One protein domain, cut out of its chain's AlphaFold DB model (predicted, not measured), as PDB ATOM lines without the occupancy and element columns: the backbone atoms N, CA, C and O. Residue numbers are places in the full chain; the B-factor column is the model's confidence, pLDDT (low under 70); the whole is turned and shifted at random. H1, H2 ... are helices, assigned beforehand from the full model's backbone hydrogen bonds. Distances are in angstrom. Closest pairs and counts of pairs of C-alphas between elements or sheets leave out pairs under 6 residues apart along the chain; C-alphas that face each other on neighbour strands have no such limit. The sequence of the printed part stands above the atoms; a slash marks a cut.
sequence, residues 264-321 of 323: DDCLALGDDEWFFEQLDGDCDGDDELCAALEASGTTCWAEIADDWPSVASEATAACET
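AT A GLANCE: This is residues 264 to 321 of the 323 residues of an uncharacterized protein of Deltaproteobacteria bacterium (UniProt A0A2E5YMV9). Seven short helices are set round a common middle, and the chain makes one circuit so that the last helix, H7, comes back to touch the first, H1. H1 and H7 make one end of the body, H2, H3 and H4 make the other, and H5 and H6 lie between the two ends. The printed part has 58 residues with seven named helices, H1 to H7 in order along the chain, and no named strand; the class is all helix. It is compact, with a radius of gyration of the C-alphas of 10.2 A, and its C-alphas span 29 by 20 by 20 A.

IN THESE COORDINATES: H1 is residues 264 to 269, beginning with C-alpha 264 at (1.801, -66.740, -15.208). H2, residues 273 to 280, is 10.5 A from first to last C-alpha. H3 is residues 282 to 285, 5.5 A long. H4, residues 287 to 294, is 10.4 A long and begins with C-alpha 287 at (1.079, -82.974, -5.308). H5, residues 301 to 307, is 10.1 A long. H6 is residues 309 to 312, 4.8 A long. H7 is residues 316 to 319, 5.7 A long, and ends with C-alpha 319 at (-7.926, -66.494, -18.693).

HOW THE PARTS SIT: H1 and H7 touch, and their closest C-alphas, those of Cys 266 and Cys 319, are 5.1 A apart. H1 and H2 are only just apart, at 8.1 A. H2 and H4 only just touch, with 3 pairs of C-alphas within 8 A, the closest being Leu 279 and Cys 290 at 6.7 A; they run opposite ways at a steep tilt of 51 degrees. H3 and H4 only just touch, and only at the corner by their link, the closest C-alphas being Cys 283 and Cys 290 at 5.5 A. H4 and H5 are close but not clearly touching, Ala 292 and Ile 304 having the closest C-alphas at 7.8 A, and they run opposite ways at a shallow tilt of 11 degrees. H5 and H6 touch only at the corner by their link, the closest C-alphas being Ala 305 and Ala 312 at 5.1 A. H6 and H7 meet only through their link. In H2, H4 and H5 every O i to N i+4 pair is within hydrogen-bond range, in H1 1 of 2 is, and H3, H6 and H7 are too short for such a pair.

THE WHOLE: The two C-alphas farthest apart, those of Gly 285 and Thr 321, are 29.4 A from each other. The printed part has no cut. The link from H4 to H5, 6 residues, is short but not tight; the others are tight. The mean pLDDT of the printed part is 86.9, and residues 316 to 321 are under 70.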
ATOM      1  N   ASP A 264       1.304 -68.108 -15.452       90.12
ATOM      2  CA  ASP A 264       1.801 -66.740 -15.208       90.12
ATOM      3  C   ASP A 264       1.106 -65.683 -16.084       90.12
ATOM      4  O   ASP A 264       0.761 -64.602 -15.597       90.12
ATOM      5  N   ASP A 265       0.857 -65.988 -17.362       86.25
ATOM      6  CA  ASP A 265       0.153 -65.074 -18.275       86.25
ATOM      7  C   ASP A 265      -1.293 -64.839 -17.819       86.25
ATOM      8  O   ASP A 265      -1.819 -63.724 -17.883       86.25
ATOM      9  N   CYS A 266      -1.915 -65.893 -17.300       84.12
ATOM     10  CA  CYS A 266      -3.229 -65.873 -16.678       84.12
ATOM     11  C   CYS A 266      -3.274 -64.985 -15.424       84.12
ATOM     12  O   CYS A 266      -4.162 -64.137 -15.289       84.12
ATOM     13  N   LEU A 267      -2.287 -65.131 -14.536       86.81
ATOM     14  CA  LEU A 267      -2.155 -64.321 -13.322       86.81
ATOM     15  C   LEU A 267      -1.914 -62.841 -13.642       86.81
ATOM     16  O   LEU A 267      -2.421 -61.966 -12.947       86.81
ATOM     17  N   ALA A 268      -1.199 -62.535 -14.728       83.56
ATOM     18  CA  ALA A 268      -0.944 -61.159 -15.152       83.56
ATOM     19  C   ALA A 268      -2.207 -60.408 -15.626       83.56
ATOM     20  O   ALA A 268      -2.215 -59.172 -15.650       83.56
ATOM     21  N   LEU A 269      -3.260 -61.132 -16.022       77.94
ATOM     22  CA  LEU A 269      -4.511 -60.569 -16.540       77.94
ATOM     23  C   LEU A 269      -5.638 -60.498 -15.501       77.94
ATOM     24  O   LEU A 269      -6.608 -59.763 -15.715       77.94
ATOM     25  N   GLY A 270      -5.539 -61.270 -14.418       76.81
ATOM     26  CA  GLY A 270      -6.645 -61.556 -13.510       76.81
ATOM     27  C   GLY A 270      -6.362 -61.292 -12.037       76.81
ATOM     28  O   GLY A 270      -5.412 -60.609 -11.669       76.81
ATOM     29  N   ASP A 271      -7.259 -61.811 -11.205       78.69
ATOM     30  CA  ASP A 271      -7.076 -61.889  -9.759       78.69
ATOM     31  C   ASP A 271      -6.143 -63.068  -9.438       78.69
ATOM     32  O   ASP A 271      -6.337 -64.160  -9.981       78.69
ATOM     33  N   ASP A 272      -5.132 -62.843  -8.602       90.06
ATOM     34  CA  ASP A 272      -4.162 -63.849  -8.159       90.06
ATOM     35  C   ASP A 272      -4.542 -64.480  -6.805       90.06
ATOM     36  O   ASP A 272      -3.862 -65.401  -6.348       90.06
ATOM     37  N   GLU A 273      -5.650 -64.047  -6.186       89.69
ATOM     38  CA  GLU A 273      -6.107 -64.535  -4.876       89.69
ATOM     39  C   GLU A 273      -6.338 -66.057  -4.877       89.69
ATOM     40  O   GLU A 273      -5.817 -66.744  -4.000       89.69
ATOM     41  N   TRP A 274      -6.999 -66.610  -5.904       88.38
ATOM     42  CA  TRP A 274      -7.237 -68.060  -6.023       88.38
ATOM     43  C   TRP A 274      -5.930 -68.865  -6.082       88.38
ATOM     44  O   TRP A 274      -5.822 -69.937  -5.493       88.38
ATOM     45  N   PHE A 275      -4.910 -68.344  -6.767       92.00
ATOM     46  CA  PHE A 275      -3.637 -69.035  -6.960       92.00
ATOM     47  C   PHE A 275      -2.875 -69.155  -5.643       92.00
ATOM     48  O   PHE A 275      -2.380 -70.229  -5.297       92.00
ATOM     49  N   PHE A 276      -2.827 -68.065  -4.873       93.12
ATOM     50  CA  PHE A 276      -2.208 -68.086  -3.554       93.12
ATOM     51  C   PHE A 276      -3.026 -68.889  -2.541       93.12
ATOM     52  O   PHE A 276      -2.425 -69.584  -1.728       93.12
ATOM     53  N   GLU A 277      -4.362 -68.863  -2.605       93.19
ATOM     54  CA  GLU A 277      -5.211 -69.716  -1.761       93.19
ATOM     55  C   GLU A 277      -4.963 -71.209  -2.013       93.19
ATOM     56  O   GLU A 277      -4.867 -71.975  -1.052       93.19
ATOM     57  N   GLN A 278      -4.785 -71.618  -3.274       92.19
ATOM     58  CA  GLN A 278      -4.457 -73.002  -3.621       92.19
ATOM     59  C   GLN A 278      -3.068 -73.409  -3.114       92.19
ATOM     60  O   GLN A 278      -2.930 -74.461  -2.490       92.19
ATOM     61  N   LEU A 279      -2.044 -72.567  -3.298       93.31
ATOM     62  CA  LEU A 279      -0.692 -72.863  -2.807       93.31
ATOM     63  C   LEU A 279      -0.608 -72.879  -1.269       93.31
ATOM     64  O   LEU A 279       0.007 -73.779  -0.697       93.31
ATOM     65  N   ASP A 280      -1.246 -71.929  -0.577       95.31
ATOM     66  CA  ASP A 280      -1.289 -71.902   0.894       95.31
ATOM     67  C   ASP A 280      -2.136 -73.053   1.470       95.31
ATOM     68  O   ASP A 280      -1.917 -73.493   2.606       95.31
ATOM     69  N   GLY A 281      -3.098 -73.550   0.685       92.50
ATOM     70  CA  GLY A 281      -3.949 -74.698   0.982       92.50
ATOM     71  C   GLY A 281      -3.309 -76.065   0.729       92.50
ATOM     72  O   GLY A 281      -4.009 -77.068   0.872       92.50
ATOM     73  N   ASP A 282      -2.018 -76.127   0.377       93.25
ATOM     74  CA  ASP A 282      -1.317 -77.366  -0.016       93.25
ATOM     75  C   ASP A 282      -1.994 -78.051  -1.223       93.25
ATOM     76  O   ASP A 282      -2.044 -79.277  -1.308       93.25
ATOM     77  N   CYS A 283      -2.594 -77.252  -2.115       93.44
ATOM     78  CA  CYS A 283      -3.330 -77.669  -3.313       93.44
ATOM     79  C   CYS A 283      -4.367 -78.767  -3.046       93.44
ATOM     80  O   CYS A 283      -4.470 -79.739  -3.795       93.44
ATOM     81  N   ASP A 284      -5.083 -78.660  -1.921       90.50
ATOM     82  CA  ASP A 284      -6.035 -79.666  -1.430       90.50
ATOM     83  C   ASP A 284      -5.431 -81.082  -1.249       90.50
ATOM     84  O   ASP A 284      -6.150 -82.087  -1.171       90.50
ATOM     85  N   GLY A 285      -4.105 -81.173  -1.113       94.31
ATOM     86  CA  GLY A 285      -3.338 -82.411  -1.001       94.31
ATOM     87  C   GLY A 285      -3.009 -83.084  -2.339       94.31
ATOM     88  O   GLY A 285      -2.686 -84.276  -2.336       94.31
ATOM     89  N   ASP A 286      -3.125 -82.369  -3.462       95.31
ATOM     90  CA  ASP A 286      -2.729 -82.831  -4.795       95.31
ATOM     91  C   ASP A 286      -1.311 -82.340  -5.152       95.31
ATOM     92  O   ASP A 286      -1.092 -81.192  -5.545       95.31
ATOM     93  N   ASP A 287      -0.334 -83.244  -5.018       95.44
ATOM     94  CA  ASP A 287       1.079 -82.974  -5.308       95.44
ATOM     95  C   ASP A 287       1.323 -82.599  -6.790       95.44
ATOM     96  O   ASP A 287       2.268 -81.865  -7.089       95.44
ATOM     97  N   GLU A 288       0.505 -83.103  -7.725       94.81
ATOM     98  CA  GLU A 288       0.649 -82.823  -9.163       94.81
ATOM     99  C   GLU A 288       0.136 -81.418  -9.495       94.81
ATOM    100  O   GLU A 288       0.817 -80.677 -10.206       94.81
ATOM    101  N   LEU A 289      -0.986 -81.008  -8.892       94.50
ATOM    102  CA  LEU A 289      -1.492 -79.637  -8.991       94.50
ATOM    103  C   LEU A 289      -0.489 -78.630  -8.421       94.50
ATOM    104  O   LEU A 289      -0.191 -77.621  -9.056       94.50
ATOM    105  N   CYS A 290       0.064 -78.912  -7.241       95.31
ATOM    106  CA  CYS A 290       1.052 -78.039  -6.611       95.31
ATOM    107  C   CYS A 290       2.312 -77.890  -7.462       95.31
ATOM    108  O   CYS A 290       2.776 -76.771  -7.673       95.31
ATOM    109  N   ALA A 291       2.824 -78.980  -8.038       95.19
ATOM    110  CA  ALA A 291       3.952 -78.902  -8.961       95.19
ATOM    111  C   ALA A 291       3.616 -78.094 -10.230       95.19
ATOM    112  O   ALA A 291       4.450 -77.318 -10.702       95.19
ATOM    113  N   ALA A 292       2.405 -78.253 -10.770       94.06
ATOM    114  CA  ALA A 292       1.941 -77.533 -11.952       94.06
ATOM    115  C   ALA A 292       1.790 -76.021 -11.689       94.06
ATOM    116  O   ALA A 292       2.230 -75.211 -12.510       94.06
ATOM    117  N   LEU A 293       1.238 -75.631 -10.533       92.88
ATOM    118  CA  LEU A 293       1.096 -74.232 -10.114       92.88
ATOM    119  C   LEU A 293       2.436 -73.597  -9.709       92.88
ATOM    120  O   LEU A 293       2.676 -72.440 -10.033       92.88
ATOM    121  N   GLU A 294       3.349 -74.330  -9.066       94.81
ATOM    122  CA  GLU A 294       4.707 -73.839  -8.772       94.81
ATOM    123  C   GLU A 294       5.545 -73.624 -10.045       94.81
ATOM    124  O   GLU A 294       6.435 -72.771 -10.075       94.81
ATOM    125  N   ALA A 295       5.253 -74.374 -11.112       93.50
ATOM    126  CA  ALA A 295       5.854 -74.228 -12.436       93.50
ATOM    127  C   ALA A 295       5.073 -73.255 -13.346       93.50
ATOM    128  O   ALA A 295       5.099 -73.393 -14.575       93.50
ATOM    129  N   SER A 296       4.406 -72.258 -12.756       91.00
ATOM    130  CA  SER A 296       3.426 -71.383 -13.413       91.00
ATOM    131  C   SER A 296       3.895 -70.730 -14.718       91.00
ATOM    132  O   SER A 296       3.105 -70.608 -15.650       91.00
ATOM    133  N   GLY A 297       5.175 -70.364 -14.831       87.44
ATOM    134  CA  GLY A 297       5.749 -69.756 -16.040       87.44
ATOM    135  C   GLY A 297       6.020 -70.722 -17.197       87.44
ATOM    136  O   GLY A 297       6.491 -70.299 -18.250       87.44
ATOM    137  N   THR A 298       5.781 -72.022 -17.007       89.00
ATOM    138  CA  THR A 298       5.963 -73.063 -18.035       89.00
ATOM    139  C   THR A 298       4.765 -73.995 -18.190       89.00
ATOM    140  O   THR A 298       4.670 -74.678 -19.208       89.00
ATOM    141  N   THR A 299       3.868 -74.041 -17.207       89.56
ATOM    142  CA  THR A 299       2.673 -74.887 -17.235       89.56
ATOM    143  C   THR A 299       1.596 -74.268 -18.110       89.56
ATOM    144  O   THR A 299       1.273 -73.086 -17.968       89.56
ATOM    145  N   CYS A 300       1.009 -75.079 -18.985       89.56
ATOM    146  CA  CYS A 300      -0.056 -74.645 -19.872       89.56
ATOM    147  C   CYS A 300      -1.367 -74.412 -19.124       89.56
ATOM    148  O   CYS A 300      -1.807 -75.286 -18.380       89.56
ATOM    149  N   TRP A 301      -2.074 -73.311 -19.389       89.00
ATOM    150  CA  TRP A 301      -3.404 -73.122 -18.801       89.00
ATOM    151  C   TRP A 301      -4.397 -74.214 -19.224       89.00
ATOM    152  O   TRP A 301      -5.227 -74.638 -18.424       89.00
ATOM    153  N   ALA A 302      -4.286 -74.719 -20.458       85.06
ATOM    154  CA  ALA A 302      -5.120 -75.820 -20.940       85.06
ATOM    155  C   ALA A 302      -4.933 -77.106 -20.113       85.06
ATOM    156  O   ALA A 302      -5.907 -77.805 -19.860       85.06
ATOM    157  N   GLU A 303      -3.714 -77.371 -19.636       88.25
ATOM    158  CA  GLU A 303      -3.415 -78.500 -18.744       88.25
ATOM    159  C   GLU A 303      -4.126 -78.319 -17.397       88.25
ATOM    160  O   GLU A 303      -4.809 -79.226 -16.928       88.25
ATOM    161  N   ILE A 304      -4.096 -77.099 -16.837       90.12
ATOM    162  CA  ILE A 304      -4.847 -76.778 -15.615       90.12
ATOM    163  C   ILE A 304      -6.363 -76.930 -15.815       90.12
ATOM    164  O   ILE A 304      -7.057 -77.461 -14.950       90.12
ATOM    165  N   ALA A 305      -6.886 -76.475 -16.955       87.31
ATOM    166  CA  ALA A 305      -8.309 -76.533 -17.270       87.31
ATOM    167  C   ALA A 305      -8.829 -77.960 -17.499       87.31
ATOM    168  O   ALA A 305      -9.956 -78.263 -17.091       87.31
ATOM    169  N   ASP A 306      -8.025 -78.815 -18.129       90.00
ATOM    170  CA  ASP A 306      -8.384 -80.199 -18.424       90.00
ATOM    171  C   ASP A 306      -8.301 -81.086 -17.173       90.00
ATOM    172  O   ASP A 306      -9.242 -81.839 -16.894       90.00
ATOM    173  N   ASP A 307      -7.220 -80.967 -16.397       93.94
ATOM    174  CA  ASP A 307      -6.949 -81.863 -15.268       93.94
ATOM    175  C   ASP A 307      -7.555 -81.358 -13.941       93.94
ATOM    176  O   ASP A 307      -8.034 -82.165 -13.137       93.94
ATOM    177  N   TRP A 308      -7.662 -80.034 -13.739       93.19
ATOM    178  CA  TRP A 308      -8.213 -79.415 -12.518       93.19
ATOM    179  C   TRP A 308      -9.283 -78.343 -12.810       93.19
ATOM    180  O   TRP A 308      -9.140 -77.168 -12.451       93.19
ATOM    181  N   PRO A 309     -10.440 -78.733 -13.378       90.50
ATOM    182  CA  PRO A 309     -11.482 -77.795 -13.795       90.50
ATOM    183  C   PRO A 309     -12.082 -76.972 -12.644       90.50
ATOM    184  O   PRO A 309     -12.626 -75.899 -12.890       90.50
ATOM    185  N   SER A 310     -12.002 -77.439 -11.389       89.06
ATOM    186  CA  SER A 310     -12.424 -76.653 -10.219       89.06
ATOM    187  C   SER A 310     -11.525 -75.441  -9.991       89.06
ATOM    188  O   SER A 310     -12.045 -74.350  -9.784       89.06
ATOM    189  N   VAL A 311     -10.208 -75.606 -10.124       88.00
ATOM    190  CA  VAL A 311      -9.224 -74.519 -10.018       88.00
ATOM    191  C   VAL A 311      -9.369 -73.564 -11.204       88.00
ATOM    192  O   VAL A 311      -9.471 -72.350 -11.038       88.00
ATOM    193  N   ALA A 312      -9.514 -74.108 -12.415       86.75
ATOM    194  CA  ALA A 312      -9.752 -73.290 -13.602       86.75
ATOM    195  C   ALA A 312     -11.077 -72.499 -13.547       86.75
ATOM    196  O   ALA A 312     -11.180 -71.410 -14.122       86.75
ATOM    197  N   SER A 313     -12.086 -73.012 -12.827       86.38
ATOM    198  CA  SER A 313     -13.371 -72.331 -12.606       86.38
ATOM    199  C   SER A 313     -13.295 -71.112 -11.666       86.38
ATOM    200  O   SER A 313     -14.229 -70.309 -11.612       86.38
ATOM    201  N   GLU A 314     -12.186 -70.952 -10.940       83.62
ATOM    202  CA  GLU A 314     -11.931 -69.792 -10.074       83.62
ATOM    203  C   GLU A 314     -11.202 -68.672 -10.840       83.62
ATOM    204  O   GLU A 314     -11.498 -67.493 -10.647       83.62
ATOM    205  N   ALA A 315     -10.353 -69.027 -11.810       75.81
ATOM    206  CA  ALA A 315      -9.607 -68.088 -12.662       75.81
ATOM    207  C   ALA A 315     -10.398 -67.527 -13.874       75.81
ATOM    208  O   ALA A 315      -9.920 -66.672 -14.627       75.81
ATOM    209  N   THR A 316     -11.614 -68.029 -14.106       63.81
ATOM    210  CA  THR A 316     -12.266 -68.139 -15.430       63.81
ATOM    211  C   THR A 316     -12.566 -66.819 -16.142       63.81
ATOM    212  O   THR A 316     -12.681 -66.798 -17.361       63.81
ATOM    213  N   ALA A 317     -12.674 -65.688 -15.439       62.69
ATOM    214  CA  ALA A 317     -13.032 -64.421 -16.086       62.69
ATOM    215  C   ALA A 317     -11.866 -63.738 -16.832       62.69
ATOM    216  O   ALA A 317     -12.119 -62.932 -17.727       62.69
ATOM    217  N   ALA A 318     -10.612 -64.026 -16.466       60.50
ATOM    218  CA  ALA A 318      -9.435 -63.361 -17.034       60.50
ATOM    219  C   ALA A 318      -8.709 -64.226 -18.080       60.50
ATOM    220  O   ALA A 318      -8.260 -63.710 -19.104       60.50
ATOM    221  N   CYS A 319      -8.675 -65.544 -17.868       68.44
ATOM    222  CA  CYS A 319      -7.926 -66.494 -18.693       68.44
ATOM    223  C   CYS A 319      -8.616 -66.915 -19.996       68.44
ATOM    224  O   CYS A 319      -7.933 -67.187 -20.976       68.44
ATOM    225  N   GLU A 320      -9.954 -66.918 -20.061       63.34
ATOM    226  CA  GLU A 320     -10.710 -67.302 -21.276       63.34
ATOM    227  C   GLU A 320     -10.503 -66.346 -22.470       63.34
ATOM    228  O   GLU A 320     -10.989 -66.604 -23.570       63.34
ATOM    229  N   THR A 321      -9.821 -65.214 -22.258       59.28
ATOM    230  CA  THR A 321      -9.542 -64.214 -23.301       59.28
ATOM    231  C   THR A 321      -8.175 -64.363 -23.964       59.28
ATOM    232  O   THR A 321      -7.892 -63.639 -24.923       59.28
TER     233      THR A 321